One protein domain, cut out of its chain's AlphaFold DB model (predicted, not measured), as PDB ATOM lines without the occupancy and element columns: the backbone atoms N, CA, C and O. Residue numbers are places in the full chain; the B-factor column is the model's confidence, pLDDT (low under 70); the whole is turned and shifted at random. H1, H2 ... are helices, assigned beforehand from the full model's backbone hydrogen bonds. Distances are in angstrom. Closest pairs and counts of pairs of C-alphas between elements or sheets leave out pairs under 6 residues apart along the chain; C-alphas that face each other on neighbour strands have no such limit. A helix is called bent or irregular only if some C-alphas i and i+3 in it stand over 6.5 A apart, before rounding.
ATOM      1  N   GLU A   7       7.175  -2.260  56.456       93.94
ATOM      2  CA  GLU A   7       6.118  -2.257  55.454       93.94
ATOM      3  C   GLU A   7       6.545  -3.004  54.185       93.94
ATOM      4  O   GLU A   7       5.758  -3.786  53.652       93.94
ATOM      5  N   ASP A   8       7.800  -2.839  53.754       93.50
ATOM      6  CA  ASP A   8       8.360  -3.576  52.613       93.50
ATOM      7  C   ASP A   8       8.375  -5.088  52.879       93.50
ATOM      8  O   ASP A   8       8.027  -5.888  52.009       93.50
ATOM      9  N   VAL A   9       8.716  -5.494  54.108       93.06
ATOM     10  CA  VAL A   9       8.711  -6.906  54.521       93.06
ATOM     11  C   VAL A   9       7.288  -7.467  54.535       93.06
ATOM     12  O   VAL A   9       7.059  -8.572  54.040       93.06
ATOM     13  N   TYR A  10       6.315  -6.719  55.061       95.44
ATOM     14  CA  TYR A  10       4.914  -7.150  55.064       95.44
ATOM     15  C   TYR A  10       4.327  -7.255  53.656       95.44
ATOM     16  O   TYR A  10       3.591  -8.204  53.370       95.44
ATOM     17  N   ALA A  11       4.652  -6.307  52.777       95.81
ATOM     18  CA  ALA A  11       4.220  -6.340  51.387       95.81
ATOM     19  C   ALA A  11       4.766  -7.582  50.673       95.81
ATOM     20  O   ALA A  11       4.011  -8.290  50.004       95.81
ATOM     21  N   GLU A  12       6.046  -7.898  50.874       96.44
ATOM     22  CA  GLU A  12       6.652  -9.083  50.273       96.44
ATOM     23  C   GLU A  12       6.050 -10.377  50.832       96.44
ATOM     24  O   GLU A  12       5.734 -11.289  50.071       96.44
ATOM     25  N   LEU A  13       5.789 -10.445  52.140       96.00
ATOM     26  CA  LEU A  13       5.147 -11.610  52.750       96.00
ATOM     27  C   LEU A  13       3.738 -11.848  52.190       96.00
ATOM     28  O   LEU A  13       3.372 -12.986  51.894       96.00
ATOM     29  N   LYS A  14       2.968 -10.776  51.969       96.50
ATOM     30  CA  LYS A  14       1.658 -10.858  51.313       96.50
ATOM     31  C   LYS A  14       1.779 -11.354  49.871       96.50
ATOM     32  O   LYS A  14       1.027 -12.239  49.473       96.50
ATOM     33  N   ASN A  15       2.747 -10.840  49.111       96.88
ATOM     34  CA  ASN A  15       2.997 -11.280  47.736       96.88
ATOM     35  C   ASN A  15       3.360 -12.768  47.669       96.88
ATOM     36  O   ASN A  15       2.855 -13.490  46.808       96.88
ATOM     37  N   VAL A  16       4.215 -13.233  48.584       97.31
ATOM     38  CA  VAL A  16       4.574 -14.650  48.698       97.31
ATOM     39  C   VAL A  16       3.344 -15.490  49.039       97.31
ATOM     40  O   VAL A  16       3.110 -16.490  48.367       97.31
ATOM     41  N   SER A  17       2.523 -15.064  50.004       96.88
ATOM     42  CA  SER A  17       1.282 -15.763  50.373       96.88
ATOM     43  C   SER A  17       0.346 -15.929  49.176       96.88
ATOM     44  O   SER A  17      -0.067 -17.041  48.865       96.88
ATOM     45  N   THR A  18       0.079 -14.852  48.434       96.75
ATOM     46  CA  THR A  18      -0.793 -14.907  47.250       96.75
ATOM     47  C   THR A  18      -0.226 -15.812  46.154       96.75
ATOM     48  O   THR A  18      -0.971 -16.513  45.468       96.75
ATOM     49  N   ARG A  19       1.101 -15.841  45.978       96.75
ATOM     50  CA  ARG A  19       1.738 -16.773  45.036       96.75
ATOM     51  C   ARG A  19       1.572 -18.225  45.480       96.75
ATOM     52  O   ARG A  19       1.275 -19.062  44.635       96.75
ATOM     53  N   LEU A  20       1.722 -18.512  46.772       97.44
ATOM     54  CA  LEU A  20       1.519 -19.856  47.318       97.44
ATOM     55  C   LEU A  20       0.073 -20.331  47.130       97.44
ATOM     56  O   LEU A  20      -0.122 -21.443  46.653       97.44
ATOM     57  N   GLU A  21      -0.918 -19.476  47.381       97.19
ATOM     58  CA  GLU A  21      -2.336 -19.782  47.117       97.19
ATOM     59  C   GLU A  21      -2.586 -20.122  45.638       97.19
ATOM     60  O   GLU A  21      -3.316 -21.056  45.304       97.19
ATOM     61  N   SER A  22      -1.961 -19.385  44.714       96.12
ATOM     62  CA  SER A  22      -2.068 -19.686  43.282       96.12
ATOM     63  C   SER A  22      -1.416 -21.023  42.916       96.12
ATOM     64  O   SER A  22      -1.910 -21.730  42.032       96.12
ATOM     65  N   MET A  23      -0.296 -21.364  43.558       96.38
ATOM     66  CA  MET A  23       0.383 -22.643  43.353       96.38
ATOM     67  C   MET A  23      -0.461 -23.799  43.888       96.38
ATOM     68  O   MET A  23      -0.596 -24.804  43.197       96.38
ATOM     69  N   GLU A  24      -1.076 -23.637  45.058       96.81
ATOM     70  CA  GLU A  24      -1.986 -24.619  45.652       96.81
ATOM     71  C   GLU A  24      -3.150 -24.949  44.711       96.81
ATOM     72  O   GLU A  24      -3.330 -26.111  44.359       96.81
ATOM     73  N   LYS A  25      -3.847 -23.934  44.186       96.12
ATOM     74  CA  LYS A  25      -4.939 -24.129  43.210       96.12
ATOM     75  C   LYS A  25      -4.486 -24.848  41.940       96.12
ATOM     76  O   LYS A  25      -5.211 -25.661  41.369       96.12
ATOM     77  N   THR A  26      -3.271 -24.544  41.480       96.38
ATOM     78  CA  THR A  26      -2.695 -25.209  40.304       96.38
ATOM     79  C   THR A  26      -2.428 -26.684  40.599       96.38
ATOM     80  O   THR A  26      -2.755 -27.543  39.782       96.38
ATOM     81  N   LEU A  27      -1.863 -26.991  41.768       96.00
ATOM     82  CA  LEU A  27      -1.615 -28.366  42.200       96.00
ATOM     83  C   LEU A  27      -2.919 -29.144  42.376       96.00
ATOM     84  O   LEU A  27      -3.002 -30.275  41.910       96.00
ATOM     85  N   GLU A  28      -3.938 -28.536  42.980       96.12
ATOM     86  CA  GLU A  28      -5.273 -29.124  43.113       96.12
ATOM     87  C   GLU A  28      -5.858 -29.483  41.743       96.12
ATOM     88  O   GLU A  28      -6.281 -30.616  41.528       96.12
ATOM     89  N   THR A  29      -5.772 -28.566  40.777       94.75
ATOM     90  CA  THR A  29      -6.217 -28.818  39.398       94.75
ATOM     91  C   THR A  29      -5.473 -30.001  38.777       94.75
ATOM     92  O   THR A  29      -6.093 -30.881  38.186       94.75
ATOM     93  N   LEU A  30      -4.147 -30.064  38.934       94.81
ATOM     94  CA  LEU A  30      -3.344 -31.179  38.422       94.81
ATOM     95  C   LEU A  30      -3.717 -32.511  39.082       94.81
ATOM     96  O   LEU A  30      -3.747 -33.532  38.402       94.81
ATOM     97  N   VAL A  31      -4.017 -32.510  40.383       93.69
ATOM     98  CA  VAL A  31      -4.499 -33.699  41.098       93.69
ATOM     99  C   VAL A  31      -5.851 -34.143  40.546       93.69
ATOM    100  O   VAL A  31      -6.000 -35.323  40.239       93.69
ATOM    101  N   ILE A  32      -6.793 -33.216  40.355       91.50
ATOM    102  CA  ILE A  32      -8.116 -33.500  39.781       91.50
ATOM    103  C   ILE A  32      -7.985 -34.111  38.382       91.50
ATOM    104  O   ILE A  32      -8.629 -35.113  38.094       91.50
ATOM    105  N   MET A  33      -7.105 -33.574  37.533       90.38
ATOM    106  CA  MET A  33      -6.879 -34.091  36.173       90.38
ATOM    107  C   MET A  33      -6.296 -35.511  36.133       90.38
ATOM    108  O   MET A  33      -6.362 -36.166  35.096       90.38
ATOM    109  N   MET A  34      -5.686 -35.980  37.224       91.69
ATOM    110  CA  MET A  34      -5.181 -37.351  37.336       91.69
ATOM    111  C   MET A  34      -6.220 -38.327  37.899       91.69
ATOM    112  O   MET A  34      -5.952 -39.531  37.932       91.69
ATOM    113  N   LEU A  35      -7.369 -37.841  38.378       89.25
ATOM    114  CA  LEU A  35      -8.437 -38.713  38.851       89.25
ATOM    115  C   LEU A  35      -9.048 -39.481  37.667       89.25
ATOM    116  O   LEU A  35      -9.132 -38.943  36.562       89.25
ATOM    117  N   PRO A  36      -9.455 -40.745  37.870       87.81
ATOM    118  CA  PRO A  36     -10.165 -41.486  36.840       87.81
ATOM    119  C   PRO A  36     -11.492 -40.795  36.519       87.81
ATOM    120  O   PRO A  36     -12.201 -40.354  37.423       87.81
ATOM    121  N   GLU A  37     -11.834 -40.734  35.234       84.31
ATOM    122  CA  GLU A  37     -13.155 -40.281  34.807       84.31
ATOM    123  C   GLU A  37     -14.220 -41.280  35.282       84.31
ATOM    124  O   GLU A  37     -14.068 -42.495  35.123       84.31
ATOM    125  N   GLU A  38     -15.301 -40.764  35.866       83.38
ATOM    126  CA  GLU A  38     -16.463 -41.545  36.284       83.38
ATOM    127  C   GLU A  38     -17.655 -41.187  35.390       83.38
ATOM    128  O   GLU A  38     -17.918 -40.012  35.122       83.38
ATOM    129  N   GLU A  39     -18.369 -42.200  34.898       81.94
ATOM    130  CA  GLU A  39     -19.555 -41.978  34.074       81.94
ATOM    131  C   GLU A  39     -20.695 -41.459  34.958       81.94
ATOM    132  O   GLU A  39     -21.241 -42.172  35.800       81.94
ATOM    133  N   ILE A  40     -21.059 -40.193  34.763       85.88
ATOM    134  CA  ILE A  40     -22.190 -39.577  35.454       85.88
ATOM    135  C   ILE A  40     -23.484 -40.094  34.812       85.88
ATOM    136  O   ILE A  40     -23.652 -40.031  33.592       85.88
ATOM    137  N   SER A  41     -24.421 -40.593  35.624       91.38
ATOM    138  CA  SER A  41     -25.722 -41.034  35.110       91.38
ATOM    139  C   SER A  41     -26.508 -39.863  34.513       91.38
ATOM    140  O   SER A  41     -26.339 -38.706  34.904       91.38
ATOM    141  N   LYS A  42     -27.423 -40.151  33.581       92.25
ATOM    142  CA  LYS A  42     -28.253 -39.113  32.945       92.25
ATOM    143  C   LYS A  42     -29.094 -38.344  33.959       92.25
ATOM    144  O   LYS A  42     -29.291 -37.145  33.804       92.25
ATOM    145  N   GLU A  43     -29.585 -39.034  34.983       92.19
ATOM    146  CA  GLU A  43     -30.351 -38.438  36.075       92.19
ATOM    147  C   GLU A  43     -29.490 -37.435  36.837       92.19
ATOM    148  O   GLU A  43     -29.926 -36.312  37.074       92.19
ATOM    149  N   LYS A  44     -28.241 -37.803  37.145       89.44
ATOM    150  CA  LYS A  44     -27.334 -36.922  37.873       89.44
ATOM    151  C   LYS A  44     -26.906 -35.714  37.044       89.44
ATOM    152  O   LYS A  44     -26.781 -34.623  37.587       89.44
ATOM    153  N   LEU A  45     -26.732 -35.894  35.737       91.75
ATOM    154  CA  LEU A  45     -26.449 -34.793  34.819       91.75
ATOM    155  C   LEU A  45     -27.617 -33.792  34.773       91.75
ATOM    156  O   LEU A  45     -27.400 -32.589  34.850       91.75
ATOM    157  N   LYS A  46     -28.856 -34.298  34.741       93.75
ATOM    158  CA  LYS A  46     -30.075 -33.480  34.766       93.75
ATOM    159  C   LYS A  46     -30.225 -32.688  36.066       93.75
ATOM    160  O   LYS A  46     -30.614 -31.529  36.017       93.75
ATOM    161  N   GLU A  47     -29.894 -33.288  37.212       92.38
ATOM    162  CA  GLU A  47     -29.865 -32.568  38.497       92.38
ATOM    163  C   GLU A  47     -28.880 -31.391  38.465       92.38
ATOM    164  O   GLU A  47     -29.187 -30.321  38.981       92.38
ATOM    165  N   ILE A  48     -27.705 -31.570  37.852       92.19
ATOM    166  CA  ILE A  48     -26.705 -30.499  37.726       92.19
ATOM    167  C   ILE A  48     -27.241 -29.368  36.842       92.19
ATOM    168  O   ILE A  48     -27.186 -28.211  37.249       92.19
ATOM    169  N   GLU A  49     -27.807 -29.696  35.676       93.56
ATOM    170  CA  GLU A  49     -28.399 -28.708  34.760       93.56
ATOM    171  C   GLU A  49     -29.541 -27.913  35.417       93.56
ATOM    172  O   GLU A  49     -29.677 -26.708  35.200       93.56
ATOM    173  N   GLU A  50     -30.364 -28.569  36.241       93.81
ATOM    174  CA  GLU A  50     -31.437 -27.903  36.982       93.81
ATOM    175  C   GLU A  50     -30.874 -26.903  38.000       93.81
ATOM    176  O   GLU A  50     -31.304 -25.749  38.006       93.81
ATOM    177  N   VAL A  51     -29.867 -27.304  38.783       89.94
ATOM    178  CA  VAL A  51     -29.202 -26.433  39.767       89.94
ATOM    179  C   VAL A  51     -28.508 -25.245  39.095       89.94
ATOM    180  O   VAL A  51     -28.610 -24.120  39.578       89.94
ATOM    181  N   GLU A  52     -27.832 -25.450  37.963       91.50
ATOM    182  CA  GLU A  52     -27.236 -24.347  37.198       91.50
ATOM    183  C   GLU A  52     -28.301 -23.340  36.750       91.50
ATOM    184  O   GLU A  52     -28.128 -22.129  36.915       91.50
ATOM    185  N   ALA A  53     -29.446 -23.826  36.267       93.56
ATOM    186  CA  ALA A  53     -30.549 -22.969  35.861       93.56
ATOM    187  C   ALA A  53     -31.189 -22.223  37.049       93.56
ATOM    188  O   ALA A  53     -31.638 -21.090  36.881       93.56
ATOM    189  N   GLU A  54     -31.270 -22.832  38.236       91.25
ATOM    190  CA  GLU A  54     -31.706 -22.163  39.475       91.25
ATOM    191  C   GLU A  54     -30.764 -21.003  39.833       91.25
ATOM    192  O   GLU A  54     -31.219 -19.874  40.046       91.25
ATOM    193  N   ILE A  55     -29.450 -21.246  39.789       89.62
ATOM    194  CA  ILE A  55     -28.421 -20.229  40.046       89.62
ATOM    195  C   ILE A  55     -28.534 -19.073  39.043       89.62
ATOM    196  O   ILE A  55     -28.509 -17.909  39.446       89.62
ATOM    197  N   GLU A  56     -28.700 -19.364  37.749       90.88
ATOM    198  CA  GLU A  56     -28.880 -18.337  36.713       90.88
ATOM    199  C   GLU A  56     -30.139 -17.488  36.931       90.88
ATOM    200  O   GLU A  56     -30.128 -16.280  36.677       90.88
ATOM    201  N   ARG A  57     -31.221 -18.094  37.434       95.19
ATOM    202  CA  ARG A  57     -32.451 -17.374  37.808       95.19
ATOM    203  C   ARG A  57     -32.297 -16.560  39.095       95.19
ATOM    204  O   ARG A  57     -33.181 -15.764  39.411       95.19
ATOM    205  N   GLY A  58     -31.181 -16.714  39.807       91.44
ATOM    206  CA  GLY A  58     -30.950 -16.092  41.106       91.44
ATOM    207  C   GLY A  58     -31.784 -16.729  42.214       91.44
ATOM    208  O   GLY A  58     -32.052 -16.075  43.221       91.44
ATOM    209  N   GLU A  59     -32.223 -17.972  42.020       89.31
ATOM    210  CA  GLU A  59     -32.841 -18.762  43.076       89.31
ATOM    211  C   GLU A  59     -31.755 -19.145  44.084       89.31
ATOM    212  O   GLU A  59     -30.631 -19.507  43.736       89.31
ATOM    213  N   TYR A  60     -32.069 -18.986  45.363       84.62
ATOM    214  CA  TYR A  60     -31.160 -19.295  46.450       84.62
ATOM    215  C   TYR A  60     -31.955 -19.852  47.620       84.62
ATOM    216  O   TYR A  60     -33.139 -19.561  47.792       84.62
ATOM    217  N   VAL A  61     -31.263 -20.613  48.453       86.75
ATOM    218  CA  VAL A  61     -31.765 -21.096  49.734       86.75
ATOM    219  C   VAL A  61     -30.785 -20.668  50.815       86.75
ATOM    220  O   VAL A  61     -29.570 -20.632  50.596       86.75
ATOM    221  N   THR A  62     -31.298 -20.282  51.977       88.69
ATOM    222  CA  THR A  62     -30.432 -19.985  53.121       88.69
ATOM    223  C   THR A  62     -29.908 -21.279  53.739       88.69
ATOM    224  O   THR A  62     -30.539 -22.334  53.657       88.69
ATOM    225  N   LEU A  63     -28.750 -21.214  54.399       86.25
ATOM    226  CA  LEU A  63     -28.194 -22.382  55.085       86.25
ATOM    227  C   LEU A  63     -29.147 -22.886  56.177       86.25
ATOM    228  O   LEU A  63     -29.300 -24.090  56.358       86.25
ATOM    229  N   GLU A  64     -29.835 -21.977  56.865       88.62
ATOM    230  CA  GLU A  64     -30.817 -22.300  57.895       88.62
ATOM    231  C   GLU A  64     -32.041 -23.047  57.344       88.62
ATOM    232  O   GLU A  64     -32.607 -23.895  58.037       88.62
ATOM    233  N   GLU A  65     -32.478 -22.732  56.124       87.88
ATOM    234  CA  GLU A  65     -33.558 -23.448  55.433       87.88
ATOM    235  C   GLU A  65     -33.098 -24.839  55.000       87.88
ATOM    236  O   GLU A  65     -33.761 -25.827  55.321       87.88
ATOM    237  N   LEU A  66     -31.910 -24.929  54.394       88.00
ATOM    238  CA  LEU A  66     -31.326 -26.196  53.962       88.00
ATOM    239  C   LEU A  66     -31.136 -27.168  55.140       88.00
ATOM    240  O   LEU A  66     -31.458 -28.352  55.051       88.00
ATOM    241  N   MET A  67     -30.667 -26.668  56.290       87.50
ATOM    242  CA  MET A  67     -30.493 -27.473  57.505       87.50
ATOM    243  C   MET A  67     -31.813 -28.076  58.004       87.50
ATOM    244  O   MET A  67     -31.841 -29.240  58.416       87.50
ATOM    245  N   LYS A  68     -32.920 -27.323  57.922       86.25
ATOM    246  CA  LYS A  68     -34.255 -27.820  58.297       86.25
ATOM    247  C   LYS A  68     -34.734 -28.922  57.357       86.25
ATOM    248  O   LYS A  68     -35.298 -29.903  57.838       86.25
ATOM    249  N   GLU A  69     -34.506 -28.774  56.055       83.31
ATOM    250  CA  GLU A  69     -34.901 -29.762  55.044       83.31
ATOM    251  C   GLU A  69     -34.081 -31.054  55.141       83.31
ATOM    252  O   GLU A  69     -34.638 -32.149  55.066       83.31
ATOM    253  N   CYS A  70     -32.775 -30.949  55.400       83.31
ATOM    254  CA  CYS A  70     -31.888 -32.103  55.567       83.31
ATOM    255  C   CYS A  70     -31.961 -32.758  56.961       83.31
ATOM    256  O   CYS A  70     -31.247 -33.728  57.222       83.31
ATOM    257  N   GLY A  71     -32.806 -32.258  57.871       70.44
ATOM    258  CA  GLY A  71     -32.994 -32.828  59.210       70.44
ATOM    259  C   GLY A  71     -31.794 -32.658  60.150       70.44
ATOM    260  O   GLY A  71     -31.693 -33.373  61.153       70.44
TER     261      GLY A  71
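AT A GLANCE: This is residues 7 to 71 of the 73 residues of an uncharacterized protein of Candidatus Bathyarchaeota archaeon (UniProt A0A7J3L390). The model is an open, stretched-out string of three helices with no shared core: the long straight helix H1 makes one arm of a wide U, an outstretched link of residues 34 to 41 makes its base, and the shorter helix H2 makes the other arm. Beyond the far end of H2 the chain turns off to the small helix H3, and the space between the two arms is empty. The printed part has 65 residues with three named helices, in the order H1, H2, H3, and no named strand; the class is all helix. The whole is extended, with a radius of gyration of the C-alphas of 19.6 A, and its C-alphas span 52 by 35 by 26 A.

HOW THE PARTS SIT: H1, residues 7 to 33, touches no helix. A short link of 8 residues joins it to H2, residues 42 to 57, and H1 and H2 are apart, with no C-alpha of the one within 8 A of the other. A tight link of 5 residues joins H2 to H3, residues 63 to 69, yet these two are also apart. H1 and H3 are apart as well. Residues 7 to 50 stand free, with no C-alpha 8 or more residues away along the chain within 10 A; residues 52 to 58 and 61 to 71 stand free in the same way. In H1, H2 and H3 every backbone O i to N i+4 pair is within hydrogen-bond range.

IN THESE COORDINATES: H1 runs from Glu 7, with its C-alpha at (6.118, -2.257, 55.454), to Met 33, with its C-alpha at (-6.879, -34.091, 36.173), and is 39.4 A long from first to last C-alpha. Its y values fall along the chain. H2 begins at Lys 42, C-alpha at (-28.253, -39.113, 32.945), and ends at Arg 57, C-alpha at (-32.451, -17.374, 37.808), 22.7 A from first to last C-alpha; here y rises. H3 goes from Leu 63 to Glu 69, where the C-alpha is at (-34.901, -29.762, 55.044), and y falls again. No helix is bent or irregular.

THE WHOLE: The outline is only just elongated, at 52 by 35 by 26 A. The two C-alphas farthest apart are those of Glu 7 and Lys 42, 55.2 A; the first and last printed C-alphas, of Glu 7 and Gly 71, are 49.8 A apart. The printed part has no cut and no long link. The mean pLDDT of the printed part is 91.5, and no printed residue is under 70.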